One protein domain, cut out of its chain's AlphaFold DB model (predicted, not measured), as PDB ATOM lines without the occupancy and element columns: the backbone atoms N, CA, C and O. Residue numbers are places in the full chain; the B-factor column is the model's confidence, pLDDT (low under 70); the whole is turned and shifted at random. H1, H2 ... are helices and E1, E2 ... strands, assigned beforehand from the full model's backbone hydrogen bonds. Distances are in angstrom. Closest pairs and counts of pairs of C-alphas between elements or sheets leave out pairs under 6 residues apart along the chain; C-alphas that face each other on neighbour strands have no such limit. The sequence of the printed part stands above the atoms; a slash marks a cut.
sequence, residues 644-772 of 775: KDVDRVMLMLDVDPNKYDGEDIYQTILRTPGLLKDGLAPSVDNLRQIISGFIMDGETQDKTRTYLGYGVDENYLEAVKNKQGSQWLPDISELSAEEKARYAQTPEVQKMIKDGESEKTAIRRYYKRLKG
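This is residues 644 to 772 of the 775 residues of an uncharacterized protein of Desulfovibrio litoralis DSM 11393 (UniProt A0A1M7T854). Two groups of helices, H1 to H4 and H6 to H8, sit at opposite ends of the domain, with a small two-stranded hairpin, E1 and E2, and the short helix H5 between them. In the second group H6 and H7 pack on H8, while the long link between the strands loops away from the helices. The printed part has 129 residues, with eight named helices and two named strands in the order H1 H2 H3 H4 E1 E2 H5 H6 H7 H8; the sheet E1 - E2 is antiparallel and the class is mostly helix. The whole is compact, with a radius of gyration of the C-alphas of 15.6 A and spans of 43 by 34 by 28 A.

E1, residues 697 to 700, and E2, residues 712 to 715, form a hairpin, antiparallel at 135 degrees, with N 698 and O 714 3.2 A apart and N 712 and O 700 3.0 A apart, both within hydrogen-bond range. Residues 698 to 699 of E1 also pair antiparallel with residues 729 to 730. H5, residues 716 to 721, only just touches H4, residues 684 to 694, with 3 pairs of C-alphas within 8 A, the closest those of Phe 694 and Tyr 716 at 4.8 A. H5 also only just touches H3, residues 662 to 671, with 3 such pairs, the closest C-alphas being those of Ile 665 and Leu 717 at 7.3 A. H1, residues 644 to 652, touches H4 about perpendicular at 77 degrees, closest at the C-alphas of Val 649 and Arg 688, 6.0 A. H1 touches H3 at a steep tilt of 63 degrees, opposite ways, closest at the C-alphas of Asp 647 and Gly 662, 5.6 A. H2, residues 657 to 660, only just touches H1, with 3 pairs of C-alphas within 8 A, and only at the corner, the closest C-alphas being those of Asp 647 and Pro 657 at 5.6 A. H8, residues 759 to 770, is close to but not clearly touching H4, closest at the C-alphas of Gly 693 and Lys 768, 7.7 A. H8 forms a helical hairpin with H7, residues 747 to 754, at a shallow tilt of 33 degrees, only just short of steep, closest at the C-alphas of Val 749 and Ala 762, 5.4 A. H6, residues 737 to 744, touches H8 about perpendicular at 84 degrees, closest at the C-alphas of Ala 744 and Ile 763, 6.2 A. Every O i to N i+4 pair is within hydrogen-bond range in H1, H3, H4, H5, H6, H7 and H8; H2 is too short for such a pair.

E1 spans 10.5 A and E2 9.5 A. H8 measures 16.1 A, H4 15.1 A, H3 14.3 A and H1 12.3 A. H1 begins at C-alpha 644 (136.109, 170.955, 74.194), E1 at C-alpha 697 (126.932, 155.069, 89.279), and H8 ends at C-alpha 770 (115.101, 159.184, 81.002).

The C-alphas farthest apart, those of Gly 679 and Tyr 707, are 45.8 A from each other. The printed part has no cut. The long links are H3 to H4, E1 to E2 and H5 to H6. Mean pLDDT of the printed part is 84.2, and residues 702 to 711 are under 70.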
ATOM      1  N   LYS A 644     136.257 169.742  73.369       87.88
ATOM      2  CA  LYS A 644     136.109 170.955  74.194       87.88
ATOM      3  C   LYS A 644     134.672 171.223  74.638       87.88
ATOM      4  O   LYS A 644     134.462 171.883  75.655       87.88
ATOM      5  N   ASP A 645     133.684 170.779  73.866       88.25
ATOM      6  CA  ASP A 645     132.276 170.932  74.230       88.25
ATOM      7  C   ASP A 645     131.880 169.922  75.313       88.25
ATOM      8  O   ASP A 645     131.121 170.277  76.216       88.25
ATOM      9  N   VAL A 646     132.459 168.716  75.279       87.94
ATOM     10  CA  VAL A 646     132.350 167.721  76.357       87.94
ATOM     11  C   VAL A 646     132.987 168.258  77.636       87.94
ATOM     12  O   VAL A 646     132.299 168.345  78.652       87.94
ATOM     13  N   ASP A 647     134.235 168.731  77.574       89.75
ATOM     14  CA  ASP A 647     134.948 169.282  78.736       89.75
ATOM     15  C   ASP A 647     134.178 170.447  79.374       89.75
ATOM     16  O   ASP A 647     134.024 170.524  80.593       89.75
ATOM     17  N   ARG A 648     133.636 171.353  78.548       91.06
ATOM     18  CA  ARG A 648     132.826 172.480  79.027       91.06
ATOM     19  C   ARG A 648     131.582 172.002  79.768       91.06
ATOM     20  O   ARG A 648     131.237 172.573  80.800       91.06
ATOM     21  N   VAL A 649     130.886 171.001  79.235       90.38
ATOM     22  CA  VAL A 649     129.678 170.459  79.865       90.38
ATOM     23  C   VAL A 649     130.011 169.716  81.155       90.38
ATOM     24  O   VAL A 649     129.289 169.884  82.132       90.38
ATOM     25  N   MET A 650     131.113 168.968  81.196       89.12
ATOM     26  CA  MET A 650     131.600 168.328  82.420       89.12
ATOM     27  C   MET A 650     131.864 169.362  83.518       89.12
ATOM     28  O   MET A 650     131.347 169.217  84.621       89.12
ATOM     29  N   LEU A 651     132.539 170.469  83.189       89.75
ATOM     30  CA  LEU A 651     132.752 171.571  84.132       89.75
ATOM     31  C   LEU A 651     131.439 172.213  84.604       89.75
ATOM     32  O   LEU A 651     131.338 172.609  85.756       89.75
ATOM     33  N   MET A 652     130.417 172.302  83.745       90.69
ATOM     34  CA  MET A 652     129.084 172.786  84.146       90.69
ATOM     35  C   MET A 652     128.339 171.828  85.082       90.69
ATOM     36  O   MET A 652     127.386 172.253  85.730       90.69
ATOM     37  N   LEU A 653     128.717 170.550  85.100       86.81
ATOM     38  CA  LEU A 653     128.186 169.526  86.000       86.81
ATOM     39  C   LEU A 653     129.056 169.361  87.260       86.81
ATOM     40  O   LEU A 653     128.847 168.407  88.004       86.81
ATOM     41  N   ASP A 654     130.031 170.252  87.484       88.50
ATOM     42  CA  ASP A 654     131.047 170.160  88.544       88.50
ATOM     43  C   ASP A 654     131.888 168.865  88.486       88.50
ATOM     44  O   ASP A 654     132.341 168.331  89.500       88.50
ATOM     45  N   VAL A 655     132.134 168.359  87.273       85.38
ATOM     46  CA  VAL A 655     132.941 167.161  87.002       85.38
ATOM     47  C   VAL A 655     134.284 167.567  86.404       85.38
ATOM     48  O   VAL A 655     134.328 168.258  85.388       85.38
ATOM     49  N   ASP A 656     135.386 167.098  86.995       83.88
ATOM     50  CA  ASP A 656     136.738 167.322  86.466       83.88
ATOM     51  C   ASP A 656     136.978 166.481  85.190       83.88
ATOM     52  O   ASP A 656     136.997 165.245  85.277       83.88
ATOM     53  N   PRO A 657     137.210 167.112  84.017       83.12
ATOM     54  CA  PRO A 657     137.499 166.410  82.765       83.12
ATOM     55  C   PRO A 657     138.730 165.500  82.822       83.12
ATOM     56  O   PRO A 657     138.798 164.519  82.086       83.12
ATOM     57  N   ASN A 658     139.687 165.770  83.718       82.25
ATOM     58  CA  ASN A 658     140.883 164.937  83.868       82.25
ATOM     59  C   ASN A 658     140.603 163.633  84.624       82.25
ATOM     60  O   ASN A 658     141.330 162.658  84.452       82.25
ATOM     61  N   LYS A 659     139.565 163.605  85.472       80.56
ATOM     62  CA  LYS A 659     139.217 162.426  86.277       80.56
ATOM     63  C   LYS A 659     138.522 161.347  85.444       80.56
ATOM     64  O   LYS A 659     138.774 160.169  85.670       80.56
ATOM     65  N   TYR A 660     137.662 161.746  84.506       76.06
ATOM     66  CA  TYR A 660     136.871 160.827  83.673       76.06
ATOM     67  C   TYR A 660     137.338 160.758  82.213       76.06
ATOM     68  O   TYR A 660     136.675 160.115  81.409       76.06
ATOM     69  N   ASP A 661     138.467 161.403  81.895       80.62
ATOM     70  CA  ASP A 661     139.035 161.541  80.551       80.62
ATOM     71  C   ASP A 661     138.006 162.070  79.535       80.62
ATOM     72  O   ASP A 661     137.303 161.324  78.851       80.62
ATOM     73  N   GLY A 662     137.907 163.399  79.438       81.25
ATOM     74  CA  GLY A 662     136.986 164.064  78.513       81.25
ATOM     75  C   GLY A 662     137.131 163.616  77.048       81.25
ATOM     76  O   GLY A 662     136.137 163.607  76.317       81.25
ATOM     77  N   GLU A 663     138.322 163.168  76.623       84.25
ATOM     78  CA  GLU A 663     138.515 162.578  75.290       84.25
ATOM     79  C   GLU A 663     137.834 161.214  75.175       84.25
ATOM     80  O   GLU A 663     137.192 160.917  74.171       84.25
ATOM     81  N   ASP A 664     137.924 160.383  76.205       83.94
ATOM     82  CA  ASP A 664     137.296 159.066  76.219       83.94
ATOM     83  C   ASP A 664     135.762 159.157  76.223       83.94
ATOM     84  O   ASP A 664     135.089 158.427  75.486       83.94
ATOM     85  N   ILE A 665     135.195 160.117  76.960       86.12
ATOM     86  CA  ILE A 665     133.761 160.437  76.893       86.12
ATOM     87  C   ILE A 665     133.386 160.912  75.489       86.12
ATOM     88  O   ILE A 665     132.415 160.414  74.917       86.12
ATOM     89  N   TYR A 666     134.158 161.834  74.907       87.25
ATOM     90  CA  TYR A 666     133.935 162.321  73.547       87.25
ATOM     91  C   TYR A 666     133.939 161.173  72.525       87.25
ATOM     92  O   TYR A 666     132.968 160.993  71.786       87.25
ATOM     93  N   GLN A 667     134.970 160.327  72.538       84.50
ATOM     94  CA  GLN A 667     135.081 159.162  71.658       84.50
ATOM     95  C   GLN A 667     133.946 158.157  71.879       84.50
ATOM     96  O   GLN A 667     133.442 157.572  70.918       84.50
ATOM     97  N   THR A 668     133.504 157.967  73.123       84.81
ATOM     98  CA  THR A 668     132.393 157.066  73.449       84.81
ATOM     99  C   THR A 668     131.057 157.611  72.943       84.81
ATOM    100  O   THR A 668     130.264 156.843  72.389       84.81
ATOM    101  N   ILE A 669     130.823 158.927  73.028       86.12
ATOM    102  CA  ILE A 669     129.653 159.588  72.426       86.12
ATOM    103  C   ILE A 669     129.642 159.379  70.907       86.12
ATOM    104  O   ILE A 669     128.602 159.036  70.345       86.12
ATOM    105  N   LEU A 670     130.794 159.528  70.245       82.12
ATOM    106  CA  LEU A 670     130.911 159.339  68.795       82.12
ATOM    107  C   LEU A 670     130.671 157.889  68.352       82.12
ATOM    108  O   LEU A 670     130.119 157.654  67.277       82.12
ATOM    109  N   ARG A 671     131.112 156.909  69.150       82.06
ATOM    110  CA  ARG A 671     131.100 155.484  68.774       82.06
ATOM    111  C   ARG A 671     129.834 154.743  69.175       82.06
ATOM    112  O   ARG A 671     129.588 153.673  68.625       82.06
ATOM    113  N   THR A 672     129.053 155.266  70.117       80.88
ATOM    114  CA  THR A 672     127.860 154.577  70.623       80.88
ATOM    115  C   THR A 672     126.635 154.942  69.778       80.88
ATOM    116  O   THR A 672     126.184 156.093  69.808       80.88
ATOM    117  N   PRO A 673     126.051 153.985  69.031       76.19
ATOM    118  CA  PRO A 673     124.873 154.251  68.216       76.19
ATOM    119  C   PRO A 673     123.684 154.699  69.071       76.19
ATOM    120  O   PRO A 673     123.442 154.159  70.148       76.19
ATOM    121  N   GLY A 674     122.919 155.673  68.577       75.75
ATOM    122  CA  GLY A 674     121.680 156.129  69.214       75.75
ATOM    123  C   GLY A 674     121.841 157.163  70.334       75.75
ATOM    124  O   GLY A 674     120.826 157.686  70.783       75.75
ATOM    125  N   LEU A 675     123.068 157.510  70.751       80.00
ATOM    126  CA  LEU A 675     123.287 158.598  71.719       80.00
ATOM    127  C   LEU A 675     123.003 159.978  71.126       80.00
ATOM    128  O   LEU A 675     122.350 160.812  71.747       80.00
ATOM    129  N   LEU A 676     123.497 160.220  69.914       83.25
ATOM    130  CA  LEU A 676     123.190 161.429  69.165       83.25
ATOM    131  C   LEU A 676     122.008 161.156  68.243       83.25
ATOM    132  O   LEU A 676     121.987 160.170  67.506       83.25
ATOM    133  N   LYS A 677     121.012 162.039  68.291       78.62
ATOM    134  CA  LYS A 677     119.816 161.928  67.461       78.62
ATOM    135  C   LYS A 677     120.139 162.339  66.025       78.62
ATOM    136  O   LYS A 677     120.511 163.484  65.791       78.62
ATOM    137  N   ASP A 678     119.931 161.427  65.075       78.88
ATOM    138  CA  ASP A 678     120.118 161.719  63.649       78.88
ATOM    139  C   ASP A 678     119.267 162.922  63.205       78.88
ATOM    140  O   ASP A 678     118.107 163.094  63.608       78.88
ATOM    141  N   GLY A 679     119.849 163.751  62.348       74.12
ATOM    142  CA  GLY A 679     119.280 164.975  61.806       74.12
ATOM    143  C   GLY A 679     119.393 166.199  62.719       74.12
ATOM    144  O   GLY A 679     118.860 167.262  62.373       74.12
ATOM    145  N   LEU A 680     120.040 166.069  63.886       76.06
ATOM    146  CA  LEU A 680     120.200 167.133  64.877       76.06
ATOM    147  C   LEU A 680     121.624 167.164  65.437       76.06
ATOM    148  O   LEU A 680     122.161 166.144  65.856       76.06
ATOM    149  N   ALA A 681     122.207 168.362  65.505       77.19
ATOM    150  CA  ALA A 681     123.423 168.577  66.280       77.19
ATOM    151  C   ALA A 681     123.117 168.472  67.792       77.19
ATOM    152  O   ALA A 681     122.034 168.897  68.221       77.19
ATOM    153  N   PRO A 682     124.032 167.933  68.619       81.31
ATOM    154  CA  PRO A 682     123.844 167.875  70.064       81.31
ATOM    155  C   PRO A 682     123.737 169.277  70.676       81.31
ATOM    156  O   PRO A 682     124.623 170.112  70.505       81.31
ATOM    157  N   SER A 683     122.661 169.534  71.425       83.81
ATOM    158  CA  SER A 683     122.551 170.731  72.265       83.81
ATOM    159  C   SER A 683     123.360 170.571  73.559       83.81
ATOM    160  O   SER A 683     123.646 169.452  73.984       83.81
ATOM    161  N   VAL A 684     123.678 171.684  74.230       84.38
ATOM    162  CA  VAL A 684     124.342 171.666  75.551       84.38
ATOM    163  C   VAL A 684     123.544 170.844  76.567       84.38
ATOM    164  O   VAL A 684     124.135 170.084  77.325       84.38
ATOM    165  N   ASP A 685     122.211 170.936  76.561       84.56
ATOM    166  CA  ASP A 685     121.367 170.169  77.485       84.56
ATOM    167  C   ASP A 685     121.323 168.675  77.139       84.56
ATOM    168  O   ASP A 685     121.389 167.843  78.044       84.56
ATOM    169  N   ASN A 686     121.311 168.318  75.848       83.81
ATOM    170  CA  ASN A 686     121.439 166.920  75.429       83.81
ATOM    171  C   ASN A 686     122.792 166.347  75.873       83.81
ATOM    172  O   ASN A 686     122.853 165.238  76.394       83.81
ATOM    173  N   LEU A 687     123.876 167.114  75.708       86.50
ATOM    174  CA  LEU A 687     125.205 166.713  76.166       86.50
ATOM    175  C   LEU A 687     125.259 166.589  77.687       86.50
ATOM    176  O   LEU A 687     125.803 165.610  78.178       86.50
ATOM    177  N   ARG A 688     124.655 167.518  78.439       88.00
ATOM    178  CA  ARG A 688     124.557 167.426  79.906       88.00
ATOM    179  C   ARG A 688     123.873 166.140  80.325       88.00
ATOM    180  O   ARG A 688     124.369 165.450  81.205       88.00
ATOM    181  N   GLN A 689     122.760 165.806  79.681       86.56
ATOM    182  CA  GLN A 689     122.012 164.594  79.974       86.56
ATOM    183  C   GLN A 689     122.849 163.337  79.690       86.56
ATOM    184  O   GLN A 689     123.012 162.516  80.590       86.56
ATOM    185  N   ILE A 690     123.451 163.239  78.500       86.31
ATOM    186  CA  ILE A 690     124.303 162.106  78.100       86.31
ATOM    187  C   ILE A 690     125.507 161.961  79.042       86.31
ATOM    188  O   ILE A 690     125.738 160.883  79.584       86.31
ATOM    189  N   ILE A 691     126.238 163.052  79.284       89.06
ATOM    190  CA  ILE A 691     127.441 163.065  80.128       89.06
ATOM    191  C   ILE A 691     127.082 162.747  81.582       89.06
ATOM    192  O   ILE A 691     127.764 161.942  82.205       89.06
ATOM    193  N   SER A 692     125.976 163.292  82.105       86.88
ATOM    194  CA  SER A 692     125.488 162.945  83.446       86.88
ATOM    195  C   SER A 692     125.136 161.464  83.573       86.88
ATOM    196  O   SER A 692     125.321 160.881  84.634       86.88
ATOM    197  N   GLY A 693     124.651 160.842  82.495       84.75
ATOM    198  CA  GLY A 693     124.390 159.411  82.459       84.75
ATOM    199  C   GLY A 693     125.673 158.580  82.415       84.75
ATOM    200  O   GLY A 693     125.730 157.533  83.045       84.75
ATOM    201  N   PHE A 694     126.713 159.047  81.723       87.25
ATOM    202  CA  PHE A 694     128.004 158.353  81.629       87.25
ATOM    203  C   PHE A 694     128.723 158.234  82.971       87.25
ATOM    204  O   PHE A 694     129.306 157.192  83.258       87.25
ATOM    205  N   ILE A 695     128.661 159.290  83.778       86.12
ATOM    206  CA  ILE A 695     129.293 159.357  85.102       86.12
ATOM    207  C   ILE A 695     128.391 158.839  86.226       86.12
ATOM    208  O   ILE A 695     128.805 158.846  87.379       86.12
ATOM    209  N   MET A 696     127.152 158.458  85.906       87.19
ATOM    210  CA  MET A 696     126.206 157.929  86.878       87.19
ATOM    211  C   MET A 696     126.682 156.566  87.361       87.19
ATOM    212  O   MET A 696     127.041 155.718  86.543       87.19
ATOM    213  N   ASP A 697     126.629 156.357  88.672       88.69
ATOM    214  CA  ASP A 697     126.932 155.069  89.279       88.69
ATOM    215  C   ASP A 697     125.803 154.069  89.015       88.69
ATOM    216  O   ASP A 697     124.622 154.416  88.896       88.69
ATOM    217  N   GLY A 698     126.166 152.800  88.892       88.88
ATOM    218  CA  GLY A 698     125.229 151.716  88.671       88.88
ATOM    219  C   GLY A 698     125.937 150.376  88.715       88.88
ATOM    220  O   GLY A 698     127.005 150.238  89.301       88.88
ATOM    221  N   GLU A 699     125.323 149.376  88.098       86.94
ATOM    222  CA  GLU A 699     125.876 148.024  88.096       86.94
ATOM    223  C   GLU A 699     125.513 147.279  86.812       86.94
ATOM    224  O   GLU A 699     124.407 147.421  86.272       86.94
ATOM    225  N   THR A 700     126.437 146.444  86.339       86.19
ATOM    226  CA  THR A 700     126.162 145.410  85.334       86.19
ATOM    227  C   THR A 700     125.959 144.049  85.991       86.19
ATOM    228  O   THR A 700     126.373 143.781  87.121       86.19
ATOM    229  N   GLN A 701     125.286 143.147  85.277       74.62
ATOM    230  CA  GLN A 701     125.073 141.788  85.759       74.62
ATOM    231  C   GLN A 701     126.390 140.993  85.760       74.62
ATOM    232  O   GLN A 701     126.906 140.629  84.701       74.62
ATOM    233  N   ASP A 702     126.886 140.649  86.951       67.56
ATOM    234  CA  ASP A 702     128.008 139.725  87.114       67.56
ATOM    235  C   ASP A 702     127.579 138.300  86.713       67.56
ATOM    236  O   ASP A 702     126.792 137.639  87.393       67.56
ATOM    237  N   LYS A 703     128.085 137.811  85.575       57.78
ATOM    238  CA  LYS A 703     127.821 136.444  85.085       57.78
ATOM    239  C   LYS A 703     128.652 135.371  85.804       57.78
ATOM    240  O   LYS A 703     128.467 134.189  85.521       57.78
ATOM    241  N   THR A 704     129.562 135.752  86.704       57.50
ATOM    242  CA  THR A 704     130.508 134.844  87.375       57.50
ATOM    243  C   THR A 704     130.145 134.508  88.827       57.50
ATOM    244  O   THR A 704     130.621 133.497  89.346       57.50
ATOM    245  N   ARG A 705     129.251 135.268  89.476       56.41
ATOM    246  CA  ARG A 705     128.749 135.000  90.838       56.41
ATOM    247  C   ARG A 705     127.295 134.526  90.815       56.41
ATOM    248  O   ARG A 705     126.359 135.307  90.721       56.41
ATOM    249  N   THR A 706     127.089 133.219  90.927       49.53
ATOM    250  CA  THR A 706     125.795 132.563  90.676       49.53
ATOM    251  C   THR A 706     124.808 132.493  91.845       49.53
ATOM    252  O   THR A 706     123.801 131.812  91.675       49.53
ATOM    253  N   TYR A 707     125.002 133.142  93.008       47.09
ATOM    254  CA  TYR A 707     124.073 132.860  94.126       47.09
ATOM    255  C   TYR A 707     123.641 133.965  95.105       47.09
ATOM    256  O   TYR A 707     122.691 133.713  95.837       47.09
ATOM    257  N   LEU A 708     124.204 135.178  95.142       42.97
ATOM    258  CA  LEU A 708     123.717 136.218  96.073       42.97
ATOM    259  C   LEU A 708     123.969 137.644  95.543       42.97
ATOM    260  O   LEU A 708     125.034 138.192  95.789       42.97
ATOM    261  N   GLY A 709     122.970 138.246  94.884       49.47
ATOM    262  CA  GLY A 709     122.859 139.703  94.675       49.47
ATOM    263  C   GLY A 709     123.744 140.336  93.585       49.47
ATOM    264  O   GLY A 709     124.913 140.003  93.451       49.47
ATOM    265  N   TYR A 710     123.140 141.244  92.807       51.72
ATOM    266  CA  TYR A 710     123.730 142.187  91.833       51.72
ATOM    267  C   TYR A 710     125.004 142.882  92.376       51.72
ATOM    268  O   TYR A 710     125.075 143.075  93.585       51.72
ATOM    269  N   GLY A 711     126.046 143.287  91.644       67.69
ATOM    270  CA  GLY A 711     126.487 143.304  90.242       67.69
ATOM    271  C   GLY A 711     127.944 143.843  90.258       67.69
ATOM    272  O   GLY A 711     128.510 143.991  91.341       67.69
ATOM    273  N   VAL A 712     128.606 144.096  89.123       77.31
ATOM    274  CA  VAL A 712     129.884 144.851  89.149       77.31
ATOM    275  C   VAL A 712     129.533 146.331  89.268       77.31
ATOM    276  O   VAL A 712     128.912 146.857  88.345       77.31
ATOM    277  N   ASP A 713     129.888 146.964  90.391       83.44
ATOM    278  CA  ASP A 713     129.718 148.410  90.586       83.44
ATOM    279  C   ASP A 713     130.634 149.150  89.606       83.44
ATOM    280  O   ASP A 713     131.861 149.074  89.703       83.44
ATOM    281  N   GLU A 714     130.032 149.827  88.636       87.50
ATOM    282  CA  GLU A 714     130.732 150.592  87.607       87.50
ATOM    283  C   GLU A 714     129.818 151.708  87.092       87.50
ATOM    284  O   GLU A 714     128.584 151.603  87.129       87.50
ATOM    285  N   ASN A 715     130.407 152.789  86.588       88.69
ATOM    286  CA  ASN A 715     129.621 153.818  85.907       88.69
ATOM    287  C   ASN A 715     129.255 153.375  84.478       88.69
ATOM    288  O   ASN A 715     129.799 152.411  83.932       88.69
ATOM    289  N   TYR A 716     128.305 154.063  83.844       87.06
ATOM    290  CA  TYR A 716     127.861 153.659  82.507       87.06
ATOM    291  C   TYR A 716     128.980 153.731  81.454       87.06
ATOM    292  O   TYR A 716     129.016 152.899  80.544       87.06
ATOM    293  N   LEU A 717     129.903 154.695  81.564       86.44
ATOM    294  CA  LEU A 717     131.059 154.807  80.668       86.44
ATOM    295  C   LEU A 717     131.930 153.541  80.724       86.44
ATOM    296  O   LEU A 717     132.247 152.964  79.683       86.44
ATOM    297  N   GLU A 718     132.262 153.070  81.925       86.75
ATOM    298  CA  GLU A 718     132.998 151.820  82.154       86.75
ATOM    299  C   GLU A 718     132.249 150.613  81.577       86.75
ATOM    300  O   GLU A 718     132.827 149.843  80.802       86.75
ATOM    301  N   ALA A 719     130.937 150.525  81.813       87.12
ATOM    302  CA  ALA A 719     130.118 149.446  81.268       87.12
ATOM    303  C   ALA A 719     130.116 149.429  79.731       87.12
ATOM    304  O   ALA A 719     130.173 148.360  79.112       87.12
ATOM    305  N   VAL A 720     130.066 150.591  79.071       85.00
ATOM    306  CA  VAL A 720     130.157 150.687  77.604       85.00
ATOM    307  C   VAL A 720     131.538 150.249  77.109       85.00
ATOM    308  O   VAL A 720     131.611 149.472  76.152       85.00
ATOM    309  N   LYS A 721     132.624 150.651  77.782       82.88
ATOM    310  CA  LYS A 721     133.998 150.208  77.460       82.88
ATOM    311  C   LYS A 721     134.145 148.691  77.588       82.88
ATOM    312  O   LYS A 721     134.765 148.054  76.734       82.88
ATOM    313  N   ASN A 722     133.471 148.102  78.574       85.25
ATOM    314  CA  ASN A 722     133.400 146.661  78.801       85.25
ATOM    315  C   ASN A 722     132.415 145.931  77.862       85.25
ATOM    316  O   ASN A 722     132.264 144.712  77.949       85.25
ATOM    317  N   LYS A 723     131.766 146.641  76.922       84.38
ATOM    318  CA  LYS A 723     130.720 146.123  76.012       84.38
ATOM    319  C   LYS A 723     129.501 145.545  76.746       84.38
ATOM    320  O   LYS A 723     128.794 144.689  76.212       84.38
ATOM    321  N   GLN A 724     129.247 146.024  77.957       85.38
ATOM    322  CA  GLN A 724     128.139 145.638  78.830       85.38
ATOM    323  C   GLN A 724     127.137 146.776  79.055       85.38
ATOM    324  O   GLN A 724     126.196 146.607  79.825       85.38
ATOM    325  N   GLY A 725     127.272 147.903  78.344       84.44
ATOM    326  CA  GLY A 725     126.386 149.064  78.472       84.44
ATOM    327  C   GLY A 725     124.893 148.723  78.401       84.44
ATOM    328  O   GLY A 725     124.118 149.227  79.207       84.44
ATOM    329  N   SER A 726     124.465 147.789  77.544       83.00
ATOM    330  CA  SER A 726     123.056 147.357  77.486       83.00
ATOM    331  C   SER A 726     122.574 146.633  78.754       83.00
ATOM    332  O   SER A 726     121.412 146.717  79.154       83.00
ATOM    333  N   GLN A 727     123.488 145.954  79.448       84.81
ATOM    334  CA  GLN A 727     123.219 145.230  80.692       84.81
ATOM    335  C   GLN A 727     123.332 146.117  81.941       84.81
ATOM    336  O   GLN A 727     122.897 145.696  83.011       84.81
ATOM    337  N   TRP A 728     123.907 147.315  81.811       90.44
ATOM    338  CA  TRP A 728     124.070 148.259  82.914       90.44
ATOM    339  C   TRP A 728     122.735 148.876  83.319       90.44
ATOM    340  O   TRP A 728     121.930 149.269  82.461       90.44
ATOM    341  N   LEU A 729     122.517 148.991  84.627       89.38
ATOM    342  CA  LEU A 729     121.359 149.650  85.218       89.38
ATOM    343  C   LEU A 729     121.811 150.735  86.208       89.38
ATOM    344  O   LEU A 729     122.626 150.444  87.085       89.38
ATOM    345  N   PRO A 730     121.228 151.944  86.148       90.75
ATOM    346  CA  PRO A 730     121.622 153.053  87.013       90.75
ATOM    347  C   PRO A 730     121.297 152.757  88.467       90.75
ATOM    348  O   PRO A 730     120.263 152.138  88.751       90.75
ATOM    349  N   ASP A 731     122.130 153.219  89.390       88.75
ATOM    350  CA  ASP A 731     121.710 153.323  90.776       88.75
ATOM    351  C   ASP A 731     120.587 154.365  90.880       88.75
ATOM    352  O   ASP A 731     120.595 155.432  90.268       88.75
ATOM    353  N   ILE A 732     119.554 153.996  91.623       88.88
ATOM    354  CA  ILE A 732     118.379 154.824  91.881       88.88
ATOM    355  C   ILE A 732     118.246 155.132  93.372       88.88
ATOM    356  O   ILE A 732     117.180 155.560  93.818       88.88
ATOM    357  N   SER A 733     119.284 154.873  94.170       85.56
ATOM    358  CA  SER A 733     119.331 155.194  95.597       85.56
ATOM    359  C   SER A 733     119.019 156.673  95.845       85.56
ATOM    360  O   SER A 733     118.185 156.963  96.703       85.56
ATOM    361  N   GLU A 734     119.545 157.561  94.999       81.88
ATOM    362  CA  GLU A 734     119.358 159.016  95.051       81.88
ATOM    363  C   GLU A 734     117.935 159.498  94.721       81.88
ATOM    364  O   GLU A 734     117.557 160.597  95.122       81.88
ATOM    365  N   LEU A 735     117.119 158.695  94.022       87.38
ATOM    366  CA  LEU A 735     115.737 159.081  93.728       87.38
ATOM    367  C   LEU A 735     114.897 159.088  95.005       87.38
ATOM    368  O   LEU A 735     114.895 158.114  95.774       87.38
ATOM    369  N   SER A 736     114.107 160.144  95.189       91.12
ATOM    370  CA  SER A 736     113.199 160.242  96.329       91.12
ATOM    371  C   SER A 736     112.113 159.156  96.274       91.12
ATOM    372  O   SER A 736     111.823 158.572  95.223       91.12
ATOM    373  N   ALA A 737     111.479 158.872  97.414       89.12
ATOM    374  CA  ALA A 737     110.364 157.922  97.464       89.12
ATOM    375  C   ALA A 737     109.200 158.352  96.547       89.12
ATOM    376  O   ALA A 737     108.565 157.513  95.911       89.12
ATOM    377  N   GLU A 738     108.968 159.661  96.432       90.25
ATOM    378  CA  GLU A 738     107.942 160.249  95.568       90.25
ATOM    379  C   GLU A 738     108.283 160.074  94.084       90.25
ATOM    380  O   GLU A 738     107.415 159.739  93.280       90.25
ATOM    381  N   GLU A 739     109.554 160.232  93.709       90.31
ATOM    382  CA  GLU A 739     110.008 160.020  92.333       90.31
ATOM    383  C   GLU A 739     109.931 158.552  91.927       90.31
ATOM    384  O   GLU A 739     109.445 158.248  90.836       90.31
ATOM    385  N   LYS A 740     110.339 157.641  92.817       91.88
ATOM    386  CA  LYS A 740     110.203 156.193  92.613       91.88
ATOM    387  C   LYS A 740     108.738 155.803  92.426       91.88
ATOM    388  O   LYS A 740     108.426 155.118  91.457       91.88
ATOM    389  N   ALA A 741     107.837 156.305  93.274       91.00
ATOM    390  CA  ALA A 741     106.400 156.060  93.151       91.00
ATOM    391  C   ALA A 741     105.819 156.637  91.847       91.00
ATOM    392  O   ALA A 741     105.035 155.974  91.166       91.00
ATOM    393  N   ARG A 742     106.242 157.844  91.451       94.62
ATOM    394  CA  ARG A 742     105.836 158.466  90.184       94.62
ATOM    395  C   ARG A 742     106.306 157.650  88.982       94.62
ATOM    396  O   ARG A 742     105.530 157.444  88.055       94.62
ATOM    397  N   TYR A 743     107.554 157.183  88.982       95.12
ATOM    398  CA  TYR A 743     108.099 156.362  87.898       95.12
ATOM    399  C   TYR A 743     107.442 154.986  87.842       95.12
ATOM    400  O   TYR A 743     107.089 154.548  86.747       95.12
ATOM    401  N   ALA A 744     107.184 154.361  88.994       92.38
ATOM    402  CA  ALA A 744     106.453 153.102  89.088       92.38
ATOM    403  C   ALA A 744     105.103 153.173  88.364       92.38
ATOM    404  O   ALA A 744     104.738 152.243  87.656       92.38
ATOM    405  N   GLN A 745     104.382 154.292  88.479       93.25
ATOM    406  CA  GLN A 745     103.057 154.478  87.876       93.25
ATOM    407  C   GLN A 745     103.072 154.787  86.371       93.25
ATOM    408  O   GLN A 745     102.007 154.868  85.755       93.25
ATOM    409  N   THR A 746     104.240 154.964  85.749       94.62
ATOM    410  CA  THR A 746     104.299 155.248  84.309       94.62
ATOM    411  C   THR A 746     103.838 154.034  83.490       94.62
ATOM    412  O   THR A 746     104.156 152.897  83.850       94.62
ATOM    413  N   PRO A 747     103.120 154.232  82.364       94.69
ATOM    414  CA  PRO A 747     102.631 153.122  81.543       94.69
ATOM    415  C   PRO A 747     103.733 152.156  81.089       94.69
ATOM    416  O   PRO A 747     103.502 150.954  80.990       94.69
ATOM    417  N   GLU A 748     104.938 152.673  80.839       92.00
ATOM    418  CA  GLU A 748     106.100 151.879  80.438       92.00
ATOM    419  C   GLU A 748     106.599 150.962  81.559       92.00
ATOM    420  O   GLU A 748     106.816 149.776  81.321       92.00
ATOM    421  N   VAL A 749     106.738 151.484  82.782       93.25
ATOM    422  CA  VAL A 749     107.171 150.693  83.943       93.25
ATOM    423  C   VAL A 749     106.112 149.659  84.317       93.25
ATOM    424  O   VAL A 749     106.441 148.495  84.526       93.25
ATOM    425  N   GLN A 750     104.831 150.037  84.305       95.44
ATOM    426  CA  GLN A 750     103.725 149.102  84.539       95.44
ATOM    427  C   GLN A 750     103.704 147.961  83.517       95.44
ATOM    428  O   GLN A 750     103.436 146.812  83.872       95.44
ATOM    429  N   LYS A 751     104.032 148.252  82.251       94.25
ATOM    430  CA  LYS A 751     104.179 147.225  81.218       94.25
ATOM    431  C   LYS A 751     105.342 146.278  81.528       94.25
ATOM    432  O   LYS A 751     105.133 145.074  81.517       94.25
ATOM    433  N   MET A 752     106.522 146.800  81.865       93.62
ATOM    434  CA  MET A 752     107.695 145.984  82.220       93.62
ATOM    435  C   MET A 752     107.436 145.066  83.422       93.62
ATOM    436  O   MET A 752     107.808 143.896  83.400       93.62
ATOM    437  N   ILE A 753     106.735 145.575  84.440       93.12
ATOM    438  CA  ILE A 753     106.327 144.792  85.614       93.12
ATOM    439  C   ILE A 753     105.356 143.679  85.212       93.12
ATOM    440  O   ILE A 753     105.512 142.533  85.630       93.12
ATOM    441  N   LYS A 754     104.369 143.992  84.364       93.25
ATOM    442  CA  LYS A 754     103.434 142.997  83.822       93.25
ATOM    443  C   LYS A 754     104.150 141.921  82.997       93.25
ATOM    444  O   LYS A 754     103.737 140.764  83.035       93.25
ATOM    445  N   ASP A 755     105.220 142.299  82.304       91.81
ATOM    446  CA  ASP A 755     106.071 141.408  81.511       91.81
ATOM    447  C   ASP A 755     107.066 140.599  82.384       91.81
ATOM    448  O   ASP A 755     107.848 139.806  81.861       91.81
ATOM    449  N   GLY A 756     106.998 140.733  83.717       89.25
ATOM    450  CA  GLY A 756     107.710 139.896  84.686       89.25
ATOM    451  C   GLY A 756     108.990 140.506  85.265       89.25
ATOM    452  O   GLY A 756     109.681 139.830  86.029       89.25
ATOM    453  N   GLU A 757     109.325 141.759  84.943       88.12
ATOM    454  CA  GLU A 757     110.441 142.451  85.594       88.12
ATOM    455  C   GLU A 757     110.089 142.874  87.027       88.12
ATOM    456  O   GLU A 757     108.954 143.234  87.338       88.12
ATOM    457  N   SER A 758     111.085 142.882  87.921       91.31
ATOM    458  CA  SER A 758     110.885 143.475  89.245       91.31
ATOM    459  C   SER A 758     110.631 144.979  89.111       91.31
ATOM    460  O   SER A 758     111.258 145.637  88.279       91.31
ATOM    461  N   GLU A 759     109.776 145.549  89.964       90.56
ATOM    462  CA  GLU A 759     109.503 146.994  89.974       90.56
ATOM    463  C   GLU A 759     110.796 147.819  90.067       90.56
ATOM    464  O   GLU A 759     110.978 148.781  89.323       90.56
ATOM    465  N   LYS A 760     111.758 147.378  90.892       89.88
ATOM    466  CA  LYS A 760     113.083 148.007  90.998       89.88
ATOM    467  C   LYS A 760     113.822 148.003  89.654       89.88
ATOM    468  O   LYS A 760     114.369 149.028  89.261       89.88
ATOM    469  N   THR A 761     113.859 146.873  88.950       89.06
ATOM    470  CA  THR A 761     114.525 146.751  87.639       89.06
ATOM    471  C   THR A 761     113.829 147.599  86.577       89.06
ATOM    472  O   THR A 761     114.502 148.334  85.855       89.06
ATOM    473  N   ALA A 762     112.497 147.568  86.540       91.44
ATOM    474  CA  ALA A 762     111.697 148.330  85.591       91.44
ATOM    475  C   ALA A 762     111.885 149.847  85.775       91.44
ATOM    476  O   ALA A 762     112.109 150.569  84.801       91.44
ATOM    477  N   ILE A 763     111.895 150.335  87.024       92.88
ATOM    478  CA  ILE A 763     112.193 151.742  87.337       92.88
ATOM    479  C   ILE A 763     113.612 152.109  86.893       92.88
ATOM    480  O   ILE A 763     113.803 153.179  86.323       92.88
ATOM    481  N   ARG A 764     114.607 151.238  87.101       92.06
ATOM    482  CA  ARG A 764     115.995 151.498  86.678       92.06
ATOM    483  C   ARG A 764     116.142 151.565  85.162       92.06
ATOM    484  O   ARG A 764     116.808 152.472  84.674       92.06
ATOM    485  N   ARG A 765     115.488 150.676  84.407       90.38
ATOM    486  CA  ARG A 765     115.453 150.744  82.934       90.38
ATOM    487  C   ARG A 765     114.768 152.014  82.441       90.38
ATOM    488  O   ARG A 765     115.285 152.698  81.565       90.38
ATOM    489  N   TYR A 766     113.634 152.366  83.040       91.88
ATOM    490  CA  TYR A 766     112.943 153.612  82.723       91.88
ATOM    491  C   TYR A 766     113.807 154.842  83.038       91.88
ATOM    492  O   TYR A 766     113.930 155.740  82.210       91.88
ATOM    493  N   TYR A 767     114.481 154.855  84.189       90.25
ATOM    494  CA  TYR A 767     115.386 155.933  84.577       90.25
ATOM    495  C   TYR A 767     116.603 156.034  83.646       90.25
ATOM    496  O   TYR A 767     116.965 157.133  83.239       90.25
ATOM    497  N   LYS A 768     117.169 154.899  83.212       88.31
ATOM    498  CA  LYS A 768     118.224 154.836  82.188       88.31
ATOM    499  C   LYS A 768     117.784 155.515  80.886       88.31
ATOM    500  O   LYS A 768     118.498 156.377  80.373       88.31
ATOM    501  N   ARG A 769     116.567 155.219  80.407       86.12
ATOM    502  CA  ARG A 769     115.977 155.882  79.229       86.12
ATOM    503  C   ARG A 769     115.734 157.372  79.454       86.12
ATOM    504  O   ARG A 769     116.036 158.172  78.572       86.12
ATOM    505  N   LEU A 770     115.253 157.769  80.636       85.25
ATOM    506  CA  LEU A 770     115.101 159.184  81.002       85.25
ATOM    507  C   LEU A 770     116.431 159.942  81.013       85.25
ATOM    508  O   LEU A 770     116.423 161.160  80.877       85.25
ATOM    509  N   LYS A 771     117.567 159.259  81.164       83.56
ATOM    510  CA  LYS A 771     118.911 159.846  81.054       83.56
ATOM    511  C   LYS A 771     119.482 159.784  79.635       83.56
ATOM    512  O   LYS A 771     120.635 160.139  79.432       83.56
ATOM    513  N   GLY A 772     118.678 159.380  78.649       76.06
ATOM    514  CA  GLY A 772     119.088 159.313  77.247       76.06
ATOM    515  C   GLY A 772     120.111 158.213  76.957       76.06
ATOM    516  O   GLY A 772     120.771 158.261  75.923       76.06
TER     517      GLY A 772